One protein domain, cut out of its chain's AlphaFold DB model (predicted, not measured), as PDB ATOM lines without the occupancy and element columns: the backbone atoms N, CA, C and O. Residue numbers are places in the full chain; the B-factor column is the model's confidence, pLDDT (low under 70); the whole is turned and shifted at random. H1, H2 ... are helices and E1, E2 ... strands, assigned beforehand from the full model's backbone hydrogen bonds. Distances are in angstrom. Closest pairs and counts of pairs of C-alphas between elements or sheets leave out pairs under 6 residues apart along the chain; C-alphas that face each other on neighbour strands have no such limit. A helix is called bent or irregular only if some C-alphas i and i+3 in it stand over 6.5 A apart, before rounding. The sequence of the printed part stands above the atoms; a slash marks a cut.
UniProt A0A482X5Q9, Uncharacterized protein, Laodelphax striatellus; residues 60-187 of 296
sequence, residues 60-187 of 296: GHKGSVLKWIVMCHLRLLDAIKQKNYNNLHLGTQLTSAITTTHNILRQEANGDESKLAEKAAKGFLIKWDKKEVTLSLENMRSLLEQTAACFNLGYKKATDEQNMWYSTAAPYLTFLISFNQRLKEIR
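Overview. This is residues 60 to 187 of the 296 residues of an uncharacterized protein of Laodelphax striatellus (UniProt A0A482X5Q9). A two-strand hairpin, E1 and E2, lies at one end of a body of mostly crossed helices, with H2 through its middle. H4 and H5 pack on opposite sides of H2, H1 crosses a third side, and short H3 folds back on H2. The printed part has 128 residues, in the order H1 H2 H3 E1 E2 H4 H5; the sheet is antiparallel and the class mostly helix. It is compact, radius of gyration of the C-alphas 14.7 A, yet elongated, spanning 46 by 29 by 29 A.

Along the chain. Find E1 at residues 124 to 128 and E2 at 131 to 135. H2, residues 88 to 110, runs 32.7 A from C-alpha 88 at (136.004, 129.466, 87.359). H3 is residues 115 to 120 and H4 137 to 149. H1, residues 60 to 79, is irregular: C-alphas 60 and 63 are 7.2 A apart. H5, residues 165 to 187, runs 34.2 A, with a kink of 28 degrees near residue 180, to C-alpha 187 at (137.765, 124.906, 74.168).

Arrangement. Look at N 126 and O 133, 2.8 A apart, in the hairpin E1 and E2. The closest C-alphas of E1 and H2 are Phe 124 and Ala 97, 6.3 A. H2, the hub, touches four helices, closest C-alphas in each case: H5 at Thr 92 and Asn 180, 5.9 A, a shallow tilt of 32 degrees, only just short of steep; H4 at Thr 101 and Arg 141, 6.4 A, about perpendicular at 80 degrees; H1 at Leu 94 and His 73, 6.9 A; H3, its helical hairpin partner, at Ile 104 and Ala 117, 6.1 A. Every O i to N i+4 pair is within hydrogen-bond range in H2, H3 and H4, but 15 of 16 in H1 and 15 of 19 in H5.

Size, cuts and confidence. The farthest C-alphas are Lys 130 and Asp 160, 47.2 A. The printed part has no cut. Residues 150 to 164 make the long link from H4 to H5; pLDDT is under 70 at 158 to 163 and 187.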
ATOM      1  N   GLY A  60     108.841 127.435  97.222       74.94
ATOM      2  CA  GLY A  60     109.141 127.764  98.612       74.94
ATOM      3  C   GLY A  60     110.609 127.539  98.978       74.94
ATOM      4  O   GLY A  60     111.197 128.340  99.703       74.94
ATOM      5  N   HIS A  61     111.258 126.523  98.404       81.19
ATOM      6  CA  HIS A  61     112.660 126.215  98.703       81.19
ATOM      7  C   HIS A  61     113.668 126.857  97.749       81.19
ATOM      8  O   HIS A  61     114.851 126.921  98.082       81.19
ATOM      9  N   LYS A  62     113.249 127.370  96.584       86.19
ATOM     10  CA  LYS A  62     114.166 127.918  95.566       86.19
ATOM     11  C   LYS A  62     115.151 128.946  96.137       86.19
ATOM     12  O   LYS A  62     116.351 128.847  95.884       86.19
ATOM     13  N   GLY A  63     114.652 129.921  96.898       89.25
ATOM     14  CA  GLY A  63     115.484 130.971  97.490       89.25
ATOM     15  C   GLY A  63     116.500 130.414  98.487       89.25
ATOM     16  O   GLY A  63     117.685 130.735  98.406       89.25
ATOM     17  N   SER A  64     116.052 129.536  99.385       91.81
ATOM     18  CA  SER A  64     116.902 128.883 100.386       91.81
ATOM     19  C   SER A  64     117.967 127.994  99.750       91.81
ATOM     20  O   SER A  64     119.123 128.050 100.152       91.81
ATOM     21  N   VAL A  65     117.615 127.228  98.712       92.94
ATOM     22  CA  VAL A  65     118.549 126.350  97.993       92.94
ATOM     23  C   VAL A  65     119.638 127.155  97.290       92.94
ATOM     24  O   VAL A  65     120.811 126.808  97.387       92.94
ATOM     25  N   LEU A  66     119.283 128.251  96.615       93.25
ATOM     26  CA  LEU A  66     120.278 129.110  95.968       93.25
ATOM     27  C   LEU A  66     121.215 129.754  96.996       93.25
ATOM     28  O   LEU A  66     122.431 129.736  96.803       93.25
ATOM     29  N   LYS A  67     120.672 130.260  98.112       94.25
ATOM     30  CA  LYS A  67     121.478 130.803  99.216       94.25
ATOM     31  C   LYS A  67     122.398 129.743  99.823       94.25
ATOM     32  O   LYS A  67     123.569 130.031 100.049       94.25
ATOM     33  N   TRP A  68     121.908 128.516 100.008       95.81
ATOM     34  CA  TRP A  68     122.703 127.382 100.476       95.81
ATOM     35  C   TRP A  68     123.870 127.071  99.533       95.81
ATOM     36  O   TRP A  68     125.009 126.995  99.987       95.81
ATOM     37  N   ILE A  69     123.624 126.976  98.221       95.19
ATOM     38  CA  ILE A  69     124.682 126.726  97.228       95.19
ATOM     39  C   ILE A  69     125.753 127.820  97.290       95.19
ATOM     40  O   ILE A  69     126.945 127.506  97.325       95.19
ATOM     41  N   VAL A  70     125.347 129.092  97.303       94.81
ATOM     42  CA  VAL A  70     126.279 130.228  97.363       94.81
ATOM     43  C   VAL A  70     127.077 130.201  98.665       94.81
ATOM     44  O   VAL A  70     128.300 130.316  98.634       94.81
ATOM     45  N   MET A  71     126.415 129.982  99.801       95.75
ATOM     46  CA  MET A  71     127.068 129.953 101.107       95.75
ATOM     47  C   MET A  71     128.066 128.795 101.230       95.75
ATOM     48  O   MET A  71     129.163 128.993 101.747       95.75
ATOM     49  N   CYS A  72     127.748 127.615 100.687       95.88
ATOM     50  CA  CYS A  72     128.696 126.502 100.605       95.88
ATOM     51  C   CYS A  72     129.965 126.902  99.839       95.88
ATOM     52  O   CYS A  72     131.068 126.636 100.309       95.88
ATOM     53  N   HIS A  73     129.834 127.585  98.695       94.94
ATOM     54  CA  HIS A  73     130.999 128.067  97.945       94.94
ATOM     55  C   HIS A  73     131.808 129.097  98.741       94.94
ATOM     56  O   HIS A  73     133.030 128.984  98.791       94.94
ATOM     57  N   LEU A  74     131.151 130.066  99.386       94.44
ATOM     58  CA  LEU A  74     131.830 131.089 100.186       94.44
ATOM     59  C   LEU A  74     132.610 130.478 101.356       94.44
ATOM     60  O   LEU A  74     133.786 130.789 101.524       94.44
ATOM     61  N   ARG A  75     131.995 129.562 102.116       94.88
ATOM     62  CA  ARG A  75     132.661 128.880 103.238       94.88
ATOM     63  C   ARG A  75     133.821 128.001 102.779       94.88
ATOM     64  O   ARG A  75     134.835 127.935 103.463       94.88
ATOM     65  N   LEU A  76     133.701 127.339 101.628       94.44
ATOM     66  CA  LEU A  76     134.797 126.537 101.078       94.44
ATOM     67  C   LEU A  76     135.961 127.399 100.594       94.44
ATOM     68  O   LEU A  76     137.109 127.038 100.831       94.44
ATOM     69  N   LEU A  77     135.678 128.533  99.947       93.31
ATOM     70  CA  LEU A  77     136.704 129.494  99.541       93.31
ATOM     71  C   LEU A  77     137.444 130.070 100.753       93.31
ATOM     72  O   LEU A  77     138.671 130.169 100.718       93.31
ATOM     73  N   ASP A  78     136.720 130.369 101.832       92.12
ATOM     74  CA  ASP A  78     137.309 130.796 103.100       92.12
ATOM     75  C   ASP A  78     138.175 129.692 103.733       92.12
ATOM     76  O   ASP A  78     139.333 129.932 104.082       92.12
ATOM     77  N   ALA A  79     137.686 128.445 103.755       91.00
ATOM     78  CA  ALA A  79     138.428 127.293 104.274       91.00
ATOM     79  C   ALA A  79     139.764 127.056 103.544       91.00
ATOM     80  O   ALA A  79     140.758 126.688 104.169       91.00
ATOM     81  N   ILE A  80     139.815 127.307 102.231       91.44
ATOM     82  CA  ILE A  80     141.055 127.223 101.437       91.44
ATOM     83  C   ILE A  80     141.804 128.563 101.328       91.44
ATOM     84  O   ILE A  80     142.787 128.665 100.589       91.44
ATOM     85  N   LYS A  81     141.358 129.592 102.063       90.44
ATOM     86  CA  LYS A  81     141.927 130.948 102.112       90.44
ATOM     87  C   LYS A  81     142.070 131.603 100.734       90.44
ATOM     88  O   LYS A  81     143.028 132.338 100.483       90.44
ATOM     89  N   GLN A  82     141.132 131.334  99.827       88.12
ATOM     90  CA  GLN A  82     141.104 131.935  98.500       88.12
ATOM     91  C   GLN A  82     140.135 133.120  98.464       88.12
ATOM     92  O   GLN A  82     138.936 132.969  98.676       88.12
ATOM     93  N   LYS A  83     140.663 134.298  98.122       86.19
ATOM     94  CA  LYS A  83     139.889 135.543  97.974       86.19
ATOM     95  C   LYS A  83     139.506 135.843  96.525       86.19
ATOM     96  O   LYS A  83     138.701 136.731  96.270       86.19
ATOM     97  N   ASN A  84     140.083 135.126  95.561       84.50
ATOM     98  CA  ASN A  84     139.709 135.270  94.161       84.50
ATOM     99  C   ASN A  84     138.450 134.449  93.836       84.50
ATOM    100  O   ASN A  84     138.533 133.272  93.481       84.50
ATOM    101  N   TYR A  85     137.292 135.105  93.905       84.38
ATOM    102  CA  TYR A  85     135.987 134.523  93.570       84.38
ATOM    103  C   TYR A  85     135.777 134.296  92.060       84.38
ATOM    104  O   TYR A  85     134.852 133.585  91.672       84.38
ATOM    105  N   ASN A  86     136.642 134.848  91.201       85.50
ATOM    106  CA  ASN A  86     136.501 134.784  89.743       85.50
ATOM    107  C   ASN A  86     137.198 133.565  89.116       85.50
ATOM    108  O   ASN A  86     137.132 133.365  87.901       85.50
ATOM    109  N   ASN A  87     137.877 132.731  89.910       86.88
ATOM    110  CA  ASN A  87     138.526 131.530  89.394       86.88
ATOM    111  C   ASN A  87     137.483 130.439  89.085       86.88
ATOM    112  O   ASN A  87     137.144 129.605  89.926       86.88
ATOM    113  N   LEU A  88     137.001 130.427  87.840       84.94
ATOM    114  CA  LEU A  88     136.004 129.466  87.359       84.94
ATOM    115  C   LEU A  88     136.465 128.009  87.491       84.94
ATOM    116  O   LEU A  88     135.655 127.135  87.790       84.94
ATOM    117  N   HIS A  89     137.757 127.728  87.299       84.81
ATOM    118  CA  HIS A  89     138.272 126.364  87.413       84.81
ATOM    119  C   HIS A  89     138.171 125.854  88.853       84.81
ATOM    120  O   HIS A  89     137.695 124.743  89.088       84.81
ATOM    121  N   LEU A  90     138.546 126.693  89.816       89.69
ATOM    122  CA  LEU A  90     138.370 126.403  91.231       89.69
ATOM    123  C   LEU A  90     136.886 126.230  91.580       89.69
ATOM    124  O   LEU A  90     136.516 125.221  92.178       89.69
ATOM    125  N   GLY A  91     136.025 127.143  91.118       90.00
ATOM    126  CA  GLY A  91     134.576 127.052  91.311       90.00
ATOM    127  C   GLY A  91     134.001 125.712  90.840       90.00
ATOM    128  O   GLY A  91     133.256 125.069  91.575       90.00
ATOM    129  N   THR A  92     134.421 125.222  89.668       88.69
ATOM    130  CA  THR A  92     133.958 123.919  89.160       88.69
ATOM    131  C   THR A  92     134.412 122.724  90.001       88.69
ATOM    132  O   THR A  92     133.650 121.768  90.154       88.69
ATOM    133  N   GLN A  93     135.623 122.764  90.566       91.38
ATOM    134  CA  GLN A  93     136.114 121.714  91.463       91.38
ATOM    135  C   GLN A  93     135.323 121.706  92.775       91.38
ATOM    136  O   GLN A  93     134.865 120.648  93.208       91.38
ATOM    137  N   LEU A  94     135.070 122.887  93.352       93.62
ATOM    138  CA  LEU A  94     134.252 123.033  94.558       93.62
ATOM    139  C   LEU A  94     132.806 122.583  94.320       93.62
ATOM    140  O   LEU A  94     132.268 121.814  95.112       93.62
ATOM    141  N   THR A  95     132.194 122.966  93.196       93.31
ATOM    142  CA  THR A  95     130.863 122.479  92.803       93.31
ATOM    143  C   THR A  95     130.832 120.953  92.693       93.31
ATOM    144  O   THR A  95     129.852 120.328  93.103       93.31
ATOM    145  N   SER A  96     131.888 120.333  92.153       91.25
ATOM    146  CA  SER A  96     131.984 118.873  92.072       91.25
ATOM    147  C   SER A  96     132.022 118.233  93.459       91.25
ATOM    148  O   SER A  96     131.318 117.250  93.683       91.25
ATOM    149  N   ALA A  97     132.793 118.799  94.393       93.56
ATOM    150  CA  ALA A  97     132.839 118.335  95.778       93.56
ATOM    151  C   ALA A  97     131.469 118.491  96.465       93.56
ATOM    152  O   ALA A  97     130.930 117.513  96.976       93.56
ATOM    153  N   ILE A  98     130.847 119.675  96.369       95.31
ATOM    154  CA  ILE A  98     129.501 119.952  96.906       95.31
ATOM    155  C   ILE A  98     128.478 118.955  96.355       95.31
ATOM    156  O   ILE A  98     127.708 118.378  97.116       95.31
ATOM    157  N   THR A  99     128.463 118.732  95.038       93.31
ATOM    158  CA  THR A  99     127.483 117.845  94.389       93.31
ATOM    159  C   THR A  99     127.652 116.400  94.850       93.31
ATOM    160  O   THR A  99     126.662 115.724  95.130       93.31
ATOM    161  N   THR A 100     128.891 115.917  94.948       92.38
ATOM    162  CA  THR A 100     129.175 114.559  95.423       92.38
ATOM    163  C   THR A 100     128.764 114.388  96.879       92.38
ATOM    164  O   THR A 100     128.012 113.465  97.179       92.38
ATOM    165  N   THR A 101     129.173 115.297  97.769       94.06
ATOM    166  CA  THR A 101     128.808 115.230  99.191       94.06
ATOM    167  C   THR A 101     127.301 115.376  99.401       94.06
ATOM    168  O   THR A 101     126.725 114.617 100.170       94.06
ATOM    169  N   HIS A 102     126.630 116.267  98.666       93.50
ATOM    170  CA  HIS A 102     125.169 116.389  98.699       93.50
ATOM    171  C   HIS A 102     124.471 115.072  98.333       93.50
ATOM    172  O   HIS A 102     123.519 114.667  98.997       93.50
ATOM    173  N   ASN A 103     124.949 114.383  97.293       90.62
ATOM    174  CA  ASN A 103     124.383 113.098  96.886       90.62
ATOM    175  C   ASN A 103     124.619 111.997  97.926       90.62
ATOM    176  O   ASN A 103     123.722 111.175  98.109       90.62
ATOM    177  N   ILE A 104     125.777 111.996  98.596       91.75
ATOM    178  CA  ILE A 104     126.089 111.079  99.704       91.75
ATOM    179  C   ILE A 104     125.108 111.305 100.856       91.75
ATOM    180  O   ILE A 104     124.367 110.391 101.200       91.75
ATOM    181  N   LEU A 105     125.012 112.540 101.361       91.19
ATOM    182  CA  LEU A 105     124.113 112.896 102.466       91.19
ATOM    183  C   LEU A 105     122.648 112.567 102.143       91.19
ATOM    184  O   LEU A 105     121.901 112.079 102.987       91.19
ATOM    185  N   ARG A 106     122.227 112.782 100.891       89.12
ATOM    186  CA  ARG A 106     120.886 112.414 100.422       89.12
ATOM    187  C   ARG A 106     120.650 110.897 100.433       89.12
ATOM    188  O   ARG A 106     119.548 110.471 100.756       89.12
ATOM    189  N   GLN A 107     121.633 110.098 100.017       87.38
ATOM    190  CA  GLN A 107     121.535 108.632 100.019       87.38
ATOM    191  C   GLN A 107     121.486 108.091 101.449       87.38
ATOM    192  O   GLN A 107     120.594 107.314 101.777       87.38
ATOM    193  N   GLU A 108     122.361 108.599 102.315       88.06
ATOM    194  CA  GLU A 108     122.418 108.235 103.732       88.06
ATOM    195  C   GLU A 108     121.111 108.578 104.456       88.06
ATOM    196  O   GLU A 108     120.560 107.738 105.164       88.06
ATOM    197  N   ALA A 109     120.542 109.761 104.203       86.31
ATOM    198  CA  ALA A 109     119.246 110.149 104.761       86.31
ATOM    199  C   ALA A 109     118.097 109.219 104.326       86.31
ATOM    200  O   ALA A 109     117.107 109.086 105.046       86.31
ATOM    201  N   ASN A 110     118.215 108.563 103.169       83.12
ATOM    202  CA  ASN A 110     117.240 107.582 102.693       83.12
ATOM    203  C   ASN A 110     117.499 106.156 103.206       83.12
ATOM    204  O   ASN A 110     116.639 105.295 103.023       83.12
ATOM    205  N   GLY A 111     118.613 105.926 103.907       76.94
ATOM    206  CA  GLY A 111     119.029 104.611 104.394       76.94
ATOM    207  C   GLY A 111     119.763 103.763 103.352       76.94
ATOM    208  O   GLY A 111     119.907 102.562 103.564       76.94
ATOM    209  N   ASP A 112     120.215 104.362 102.246       78.00
ATOM    210  CA  ASP A 112     120.996 103.672 101.218       78.00
ATOM    211  C   ASP A 112     122.498 103.741 101.539       78.00
ATOM    212  O   ASP A 112     123.035 104.815 101.832       78.00
ATOM    213  N   GLU A 113     123.214 102.621 101.389       73.62
ATOM    214  CA  GLU A 113     124.679 102.624 101.407       73.62
ATOM    215  C   GLU A 113     125.233 103.420 100.215       73.62
ATOM    216  O   GLU A 113     124.986 103.122  99.037       73.62
ATOM    217  N   SER A 114     126.017 104.458 100.504       72.56
ATOM    218  CA  SER A 114     126.560 105.325  99.467       72.56
ATOM    219  C   SER A 114     127.874 104.773  98.901       72.56
ATOM    220  O   SER A 114     128.959 105.093  99.381       72.56
ATOM    221  N   LYS A 115     127.812 104.058  97.769       80.50
ATOM    222  CA  LYS A 115     129.010 103.729  96.948       80.50
ATOM    223  C   LYS A 115     129.817 104.973  96.538       80.50
ATOM    224  O   LYS A 115     130.982 104.884  96.150       80.50
ATOM    225  N   LEU A 116     129.189 106.152  96.561       81.00
ATOM    226  CA  LEU A 116     129.858 107.434  96.338       81.00
ATOM    227  C   LEU A 116     130.739 107.830  97.529       81.00
ATOM    228  O   LEU A 116     131.795 108.415  97.299       81.00
ATOM    229  N   ALA A 117     130.348 107.491  98.761       82.44
ATOM    230  CA  ALA A 117     131.149 107.742  99.955       82.44
ATOM    231  C   ALA A 117     132.465 106.958  99.922       82.44
ATOM    232  O   ALA A 117     133.513 107.539 100.183       82.44
ATOM    233  N   GLU A 118     132.446 105.694  99.487       83.62
ATOM    234  CA  GLU A 118     133.666 104.892  99.298       83.62
ATOM    235  C   GLU A 118     134.632 105.551  98.305       83.62
ATOM    236  O   GLU A 118     135.827 105.693  98.569       83.62
ATOM    237  N   LYS A 119     134.112 106.025  97.167       82.19
ATOM    238  CA  LYS A 119     134.918 106.730  96.157       82.19
ATOM    239  C   LYS A 119     135.456 108.065  96.670       82.19
ATOM    240  O   LYS A 119     136.560 108.458  96.301       82.19
ATOM    241  N   ALA A 120     134.683 108.754  97.505       86.62
ATOM    242  CA  ALA A 120     135.053 110.026  98.111       86.62
ATOM    243  C   ALA A 120     135.867 109.873  99.410       86.62
ATOM    244  O   ALA A 120     136.276 110.884  99.979       86.62
ATOM    245  N   ALA A 121     136.150 108.649  99.871       85.25
ATOM    246  CA  ALA A 121     136.845 108.396 101.137       85.25
ATOM    247  C   ALA A 121     138.254 109.013 101.178       85.25
ATOM    248  O   ALA A 121     138.713 109.461 102.224       85.25
ATOM    249  N   LYS A 122     138.919 109.112 100.019       86.56
ATOM    250  CA  LYS A 122     140.233 109.766  99.873       86.56
ATOM    251  C   LYS A 122     140.162 111.302  99.909       86.56
ATOM    252  O   LYS A 122     141.195 111.962  99.822       86.56
ATOM    253  N   GLY A 123     138.965 111.869 100.035       90.31
ATOM    254  CA  GLY A 123     138.713 113.303  99.985       90.31
ATOM    255  C   GLY A 123     138.661 113.865  98.565       90.31
ATOM    256  O   GLY A 123     138.709 113.150  97.563       90.31
ATOM    257  N   PHE A 124     138.544 115.186  98.494       92.81
ATOM    258  CA  PHE A 124     138.449 115.951  97.259       92.81
ATOM    259  C   PHE A 124     139.730 116.740  97.051       92.81
ATOM    260  O   PHE A 124     140.049 117.643  97.824       92.81
ATOM    261  N   LEU A 125     140.451 116.403  95.990       92.62
ATOM    262  CA  LEU A 125     141.674 117.090  95.614       92.62
ATOM    263  C   LEU A 125     141.343 118.373  94.855       92.62
ATOM    264  O   LEU A 125     140.816 118.315  93.744       92.62
ATOM    265  N   ILE A 126     141.652 119.519  95.452       93.44
ATOM    266  CA  ILE A 126     141.391 120.839  94.883       93.44
ATOM    267  C   ILE A 126     142.724 121.481  94.499       93.44
ATOM    268  O   ILE A 126     143.598 121.657  95.349       93.44
ATOM    269  N   LYS A 127     142.880 121.842  93.221       91.44
ATOM    270  CA  LYS A 127     144.110 122.433  92.670       91.44
ATOM    271  C   LYS A 127     143.848 123.804  92.055       91.44
ATOM    272  O   LYS A 127     142.942 123.955  91.234       91.44
ATOM    273  N   TRP A 128     144.657 124.797  92.410       91.19
ATOM    274  CA  TRP A 128     144.616 126.141  91.819       91.19
ATOM    275  C   TRP A 128     145.963 126.838  91.997       91.19
ATOM    276  O   TRP A 128     146.598 126.661  93.025       91.19
ATOM    277  N   ASP A 129     146.407 127.634  91.024       84.38
ATOM    278  CA  ASP A 129     147.593 128.504  91.143       84.38
ATOM    279  C   ASP A 129     148.832 127.818  91.771       84.38
ATOM    280  O   ASP A 129     149.500 128.379  92.637       84.38
ATOM    281  N   LYS A 130     149.117 126.573  91.347       86.00
ATOM    282  CA  LYS A 130     150.178 125.676  91.870       86.00
ATOM    283  C   LYS A 130     150.021 125.224  93.333       86.00
ATOM    284  O   LYS A 130     150.902 124.552  93.857       86.00
ATOM    285  N   LYS A 131     148.912 125.563  93.982       89.69
ATOM    286  CA  LYS A 131     148.503 125.060  95.294       89.69
ATOM    287  C   LYS A 131     147.607 123.840  95.142       89.69
ATOM    288  O   LYS A 131     146.870 123.699  94.163       89.69
ATOM    289  N   GLU A 132     147.661 122.986  96.150       92.81
ATOM    290  CA  GLU A 132     146.879 121.764  96.238       92.81
ATOM    291  C   GLU A 132     146.422 121.580  97.679       92.81
ATOM    292  O   GLU A 132     147.218 121.690  98.611       92.81
ATOM    293  N   VAL A 133     145.126 121.351  97.858       93.56
ATOM    294  CA  VAL A 133     144.523 121.056  99.158       93.56
ATOM    295  C   VAL A 133     143.572 119.887  98.983       93.56
ATOM    296  O   VAL A 133     142.768 119.862  98.051       93.56
ATOM    297  N   THR A 134     143.641 118.938  99.908       94.44
ATOM    298  CA  THR A 134     142.679 117.841  99.991       94.44
ATOM    299  C   THR A 134     141.627 118.185 101.034       94.44
ATOM    300  O   THR A 134     141.937 118.323 102.216       94.44
ATOM    301  N   LEU A 135     140.375 118.316 100.606       93.38
ATOM    302  CA  LEU A 135     139.238 118.472 101.508       93.38
ATOM    303  C   LEU A 135     138.736 117.085 101.916       93.38
ATOM    304  O   LEU A 135     138.338 116.299 101.057       93.38
ATOM    305  N   SER A 136     138.755 116.765 103.210       94.44
ATOM    306  CA  SER A 136     138.234 115.481 103.693       94.44
ATOM    307  C   SER A 136     136.714 115.402 103.513       94.44
ATOM    308  O   SER A 136     136.009 116.414 103.574       94.44
ATOM    309  N   LEU A 137     136.198 114.187 103.305       93.25
ATOM    310  CA  LEU A 137     134.754 113.961 103.191       93.25
ATOM    311  C   LEU A 137     134.012 114.400 104.462       93.25
ATOM    312  O   LEU A 137     132.953 115.009 104.361       93.25
ATOM    313  N   GLU A 138     134.597 114.159 105.634       92.94
ATOM    314  CA  GLU A 138     134.001 114.511 106.926       92.94
ATOM    315  C   GLU A 138     133.839 116.028 107.099       92.94
ATOM    316  O   GLU A 138     132.759 116.514 107.435       92.94
ATOM    317  N   ASN A 139     134.873 116.803 106.748       92.94
ATOM    318  CA  ASN A 139     134.799 118.265 106.787       92.94
ATOM    319  C   ASN A 139     133.754 118.791 105.797       92.94
ATOM    320  O   ASN A 139     133.025 119.736 106.100       92.94
ATOM    321  N   MET A 140     133.659 118.166 104.619       95.31
ATOM    322  CA  MET A 140     132.646 118.509 103.624       95.31
ATOM    323  C   MET A 140     131.231 118.213 104.124       95.31
ATOM    324  O   MET A 140     130.357 119.060 103.946       95.31
ATOM    325  N   ARG A 141     130.994 117.054 104.754       94.81
ATOM    326  CA  ARG A 141     129.690 116.703 105.343       94.81
ATOM    327  C   ARG A 141     129.272 117.741 106.372       94.81
ATOM    328  O   ARG A 141     128.253 118.402 106.183       94.81
ATOM    329  N   SER A 142     130.130 117.971 107.367       94.81
ATOM    330  CA  SER A 142     129.871 118.924 108.445       94.81
ATOM    331  C   SER A 142     129.583 120.331 107.907       94.81
ATOM    332  O   SER A 142     128.603 120.967 108.300       94.81
ATOM    333  N   LEU A 143     130.374 120.812 106.939       95.75
ATOM    334  CA  LEU A 143     130.159 122.123 106.320       95.75
ATOM    335  C   LEU A 143     128.811 122.199 105.598       95.75
ATOM    336  O   LEU A 143     128.089 123.188 105.762       95.75
ATOM    337  N   LEU A 144     128.468 121.189 104.793       95.38
ATOM    338  CA  LEU A 144     127.223 121.178 104.025       95.38
ATOM    339  C   LEU A 144     126.000 121.097 104.937       95.38
ATOM    340  O   LEU A 144     125.046 121.832 104.691       95.38
ATOM    341  N   GLU A 145     126.030 120.257 105.970       94.12
ATOM    342  CA  GLU A 145     124.939 120.095 106.938       94.12
ATOM    343  C   GLU A 145     124.716 121.359 107.764       94.12
ATOM    344  O   GLU A 145     123.590 121.852 107.825       94.12
ATOM    345  N   GLN A 146     125.781 121.951 108.319       94.94
ATOM    346  CA  GLN A 146     125.693 123.223 109.047       94.94
ATOM    347  C   GLN A 146     125.110 124.327 108.164       94.94
ATOM    348  O   GLN A 146     124.233 125.078 108.580       94.94
ATOM    349  N   THR A 147     125.584 124.416 106.920       94.94
ATOM    350  CA  THR A 147     125.111 125.441 105.986       94.94
ATOM    351  C   THR A 147     123.659 125.194 105.592       94.94
ATOM    352  O   THR A 147     122.896 126.142 105.441       94.94
ATOM    353  N   ALA A 148     123.252 123.934 105.432       93.06
ATOM    354  CA  ALA A 148     121.872 123.586 105.119       93.06
ATOM    355  C   ALA A 148     120.939 123.908 106.298       93.06
ATOM    356  O   ALA A 148     119.869 124.485 106.093       93.06
ATOM    357  N   ALA A 149     121.382 123.655 107.534       91.56
ATOM    358  CA  ALA A 149     120.657 124.014 108.750       91.56
ATOM    359  C   ALA A 149     120.374 125.526 108.843       91.56
ATOM    360  O   ALA A 149     119.248 125.902 109.161       91.56
ATOM    361  N   CYS A 150     121.321 126.395 108.460       91.94
ATOM    362  CA  CYS A 150     121.115 127.853 108.430       91.94
ATOM    363  C   CYS A 150     119.950 128.309 107.533       91.94
ATOM    364  O   CYS A 150     119.425 129.406 107.715       91.94
ATOM    365  N   PHE A 151     119.555 127.495 106.551       91.81
ATOM    366  CA  PHE A 151     118.468 127.800 105.618       91.81
ATOM    367  C   PHE A 151     117.245 126.892 105.807       91.81
ATOM    368  O   PHE A 151     116.389 126.838 104.923       91.81
ATOM    369  N   ASN A 152     117.156 126.193 106.947       88.56
ATOM    370  CA  ASN A 152     116.111 125.213 107.257       88.56
ATOM    371  C   ASN A 152     116.029 124.056 106.240       88.56
ATOM    372  O   ASN A 152     114.963 123.496 105.995       88.56
ATOM    373  N   LEU A 153     117.166 123.685 105.648       89.31
ATOM    374  CA  LEU A 153     117.299 122.630 104.643       89.31
ATOM    375  C   LEU A 153     117.911 121.360 105.255       89.31
ATOM    376  O   LEU A 153     118.979 120.908 104.859       89.31
ATOM    377  N   GLY A 154     117.259 120.773 106.256       87.56
ATOM    378  CA  GLY A 154     117.770 119.555 106.897       87.56
ATOM    379  C   GLY A 154     117.812 118.359 105.940       87.56
ATOM    380  O   GLY A 154     116.908 118.198 105.113       87.56
ATOM    381  N   TYR A 155     118.830 117.501 106.074       86.81
ATOM    382  CA  TYR A 155     118.830 116.210 105.394       86.81
ATOM    383  C   TYR A 155     117.921 115.232 106.160       86.81
ATOM    384  O   TYR A 155     118.211 114.865 107.293       86.81
ATOM    385  N   LYS A 156     116.778 114.858 105.575       84.69
ATOM    386  CA  LYS A 156     115.774 113.946 106.150       84.69
ATOM    387  C   LYS A 156     115.380 112.851 105.155       84.69
ATOM    388  O   LYS A 156     115.527 113.040 103.943       84.69
ATOM    389  N   LYS A 157     114.867 111.732 105.682       78.62
ATOM    390  CA  LYS A 157     114.321 110.621 104.892       78.62
ATOM    391  C   LYS A 157     113.109 111.077 104.086       78.62
ATOM    392  O   LYS A 157     112.284 111.854 104.563       78.62
ATOM    393  N   ALA A 158     113.007 110.567 102.866       66.00
ATOM    394  CA  ALA A 158     111.888 110.784 101.963       66.00
ATOM    395  C   ALA A 158     110.608 110.073 102.453       66.00
ATOM    396  O   ALA A 158     110.263 109.020 101.928       66.00
ATOM    397  N   THR A 159     109.927 110.599 103.477       60.06
ATOM    398  CA  THR A 159     108.698 109.976 104.005       60.06
ATOM    399  C   THR A 159     107.399 110.601 103.504       60.06
ATOM    400  O   THR A 159     106.443 109.856 103.399       60.06
ATOM    401  N   ASP A 160     107.361 111.879 103.093       52.34
ATOM    402  CA  ASP A 160     106.151 112.513 102.528       52.34
ATOM    403  C   ASP A 160     106.473 113.685 101.577       52.34
ATOM    404  O   ASP A 160     107.518 114.334 101.678       52.34
ATOM    405  N   GLU A 161     105.567 113.960 100.633       52.97
ATOM    406  CA  GLU A 161     105.730 114.826  99.446       52.97
ATOM    407  C   GLU A 161     106.033 116.323  99.706       52.97
ATOM    408  O   GLU A 161     106.187 117.078  98.747       52.97
ATOM    409  N   GLN A 162     106.166 116.780 100.956       52.56
ATOM    410  CA  GLN A 162     106.112 118.212 101.294       52.56
ATOM    411  C   GLN A 162     107.434 118.918 101.636       52.56
ATOM    412  O   GLN A 162     107.404 120.124 101.820       52.56
ATOM    413  N   ASN A 163     108.590 118.243 101.722       54.47
ATOM    414  CA  ASN A 163     109.824 118.908 102.207       54.47
ATOM    415  C   ASN A 163     111.138 118.466 101.531       54.47
ATOM    416  O   ASN A 163     112.226 118.627 102.088       54.47
ATOM    417  N   MET A 164     111.087 117.893 100.326       72.62
ATOM    418  CA  MET A 164     112.309 117.437  99.648       72.62
ATOM    419  C   MET A 164     112.932 118.520  98.767       72.62
ATOM    420  O   MET A 164     112.906 118.459  97.534       72.62
ATOM    421  N   TRP A 165     113.601 119.474  99.419       85.94
ATOM    422  CA  TRP A 165     114.426 120.493  98.764       85.94
ATOM    423  C   TRP A 165     115.525 119.902  97.858       85.94
ATOM    424  O   TRP A 165     116.005 120.589  96.954       85.94
ATOM    425  N   TYR A 166     115.886 118.621  98.025       85.44
ATOM    426  CA  TYR A 166     116.815 117.897  97.145       85.44
ATOM    427  C   TYR A 166     116.372 117.901  95.679       85.44
ATOM    428  O   TYR A 166     117.202 118.041  94.780       85.44
ATOM    429  N   SER A 167     115.065 117.769  95.425       79.06
ATOM    430  CA  SER A 167     114.494 117.807  94.071       79.06
ATOM    431  C   SER A 167     114.661 119.184  93.429       79.06
ATOM    432  O   SER A 167     114.810 119.286  92.212       79.06
ATOM    433  N   THR A 168     114.700 120.232  94.254       85.06
ATOM    434  CA  THR A 168     114.982 121.608  93.838       85.06
ATOM    435  C   THR A 168     116.483 121.851  93.663       85.06
ATOM    436  O   THR A 168     116.880 122.515  92.709       85.06
ATOM    437  N   ALA A 169     117.338 121.293  94.526       87.56
ATOM    438  CA  ALA A 169     118.794 121.440  94.441       87.56
ATOM    439  C   ALA A 169     119.418 120.678  93.265       87.56
ATOM    440  O   ALA A 169     120.343 121.186  92.628       87.56
ATOM    441  N   ALA A 170     118.907 119.486  92.944       84.69
ATOM    442  CA  ALA A 170     119.500 118.616  91.933       84.69
ATOM    443  C   ALA A 170     119.635 119.281  90.545       84.69
ATOM    444  O   ALA A 170     120.721 119.193  89.964       84.69
ATOM    445  N   PRO A 171     118.625 119.996  90.005       83.00
ATOM    446  CA  PRO A 171     118.772 120.740  88.754       83.00
ATOM    447  C   PRO A 171     119.833 121.846  88.814       83.00
ATOM    448  O   PRO A 171     120.620 121.961  87.877       83.00
ATOM    449  N   TYR A 172     119.917 122.613  89.910       89.00
ATOM    450  CA  TYR A 172     120.925 123.675  90.057       89.00
ATOM    451  C   TYR A 172     122.345 123.118  90.145       89.00
ATOM    452  O   TYR A 172     123.229 123.568  89.421       89.00
ATOM    453  N   LEU A 173     122.567 122.105  90.984       90.00
ATOM    454  CA  LEU A 173     123.872 121.455  91.103       90.00
ATOM    455  C   LEU A 173     124.276 120.784  89.789       90.00
ATOM    456  O   LEU A 173     125.429 120.888  89.371       90.00
ATOM    457  N   THR A 174     123.320 120.166  89.086       84.81
ATOM    458  CA  THR A 174     123.587 119.593  87.764       84.81
ATOM    459  C   THR A 174     123.946 120.676  86.752       84.81
ATOM    460  O   THR A 174     124.886 120.492  85.984       84.81
ATOM    461  N   PHE A 175     123.257 121.816  86.754       84.69
ATOM    462  CA  PHE A 175     123.601 122.946  85.895       84.69
ATOM    463  C   PHE A 175     125.024 123.457  86.175       84.69
ATOM    464  O   PHE A 175     125.830 123.572  85.251       84.69
ATOM    465  N   LEU A 176     125.373 123.672  87.447       86.56
ATOM    466  CA  LEU A 176     126.686 124.184  87.850       86.56
ATOM    467  C   LEU A 176     127.820 123.199  87.541       86.56
ATOM    468  O   LEU A 176     128.838 123.593  86.977       86.56
ATOM    469  N   ILE A 177     127.659 121.904  87.838       84.44
ATOM    470  CA  ILE A 177     128.701 120.916  87.515       84.44
ATOM    471  C   ILE A 177     128.845 120.736  85.998       84.44
ATOM    472  O   ILE A 177     129.931 120.431  85.498       84.44
ATOM    473  N   SER A 178     127.755 120.954  85.257       78.50
ATOM    474  CA  SER A 178     127.750 120.868  83.800       78.50
ATOM    475  C   SER A 178     128.513 122.005  83.138       78.50
ATOM    476  O   SER A 178     129.042 121.823  82.042       78.50
ATOM    477  N   PHE A 179     128.669 123.137  83.823       80.75
ATOM    478  CA  PHE A 179     129.473 124.253  83.343       80.75
ATOM    479  C   PHE A 179     130.922 123.849  83.034       80.75
ATOM    480  O   PHE A 179     131.457 124.261  82.013       80.75
ATOM    481  N   ASN A 180     131.549 122.978  83.838       75.62
ATOM    482  CA  ASN A 180     132.909 122.489  83.558       75.62
ATOM    483  C   ASN A 180     132.984 121.701  82.245       75.62
ATOM    484  O   ASN A 180     133.905 121.868  81.450       75.62
ATOM    485  N   GLN A 181     132.004 120.825  82.021       73.44
ATOM    486  CA  GLN A 181     131.932 120.035  80.794       73.44
ATOM    487  C   GLN A 181     131.707 120.962  79.597       73.44
ATOM    488  O   GLN A 181     132.427 120.841  78.612       73.44
ATOM    489  N   ARG A 182     130.844 121.974  79.745       73.81
ATOM    490  CA  ARG A 182     130.607 122.988  78.713       73.81
ATOM    491  C   ARG A 182     131.829 123.873  78.434       73.81
ATOM    492  O   ARG A 182     132.118 124.180  77.285       73.81
ATOM    493  N   LEU A 183     132.603 124.242  79.456       72.94
ATOM    494  CA  LEU A 183     133.866 124.970  79.279       72.94
ATOM    495  C   LEU A 183     134.897 124.153  78.489       72.94
ATOM    496  O   LEU A 183     135.610 124.705  77.653       72.94
ATOM    497  N   LYS A 184     134.994 122.845  78.757       71.12
ATOM    498  CA  LYS A 184     135.888 121.941  78.012       71.12
ATOM    499  C   LYS A 184     135.434 121.781  76.565       71.12
ATOM    500  O   LYS A 184     136.260 121.811  75.659       71.12
ATOM    501  N   GLU A 185     134.130 121.664  76.372       71.94
ATOM    502  CA  GLU A 185     133.462 121.594  75.078       71.94
ATOM    503  C   GLU A 185     133.744 122.827  74.198       71.94
ATOM    504  O   GLU A 185     134.200 122.669  73.067       71.94
ATOM    505  N   ILE A 186     133.605 124.045  74.739       71.38
ATOM    506  CA  ILE A 186     133.921 125.295  74.019       71.38
ATOM    507  C   ILE A 186     135.399 125.351  73.597       71.38
ATOM    508  O   ILE A 186     135.717 125.858  72.525       71.38
ATOM    509  N   ARG A 187     136.315 124.837  74.427       63.16
ATOM    510  CA  ARG A 187     137.765 124.906  74.168       63.16
ATOM    511  C   ARG A 187     138.269 123.858  73.177       63.16
ATOM    512  O   ARG A 187     139.202 124.147  72.439       63.16
TER     513      ARG A 187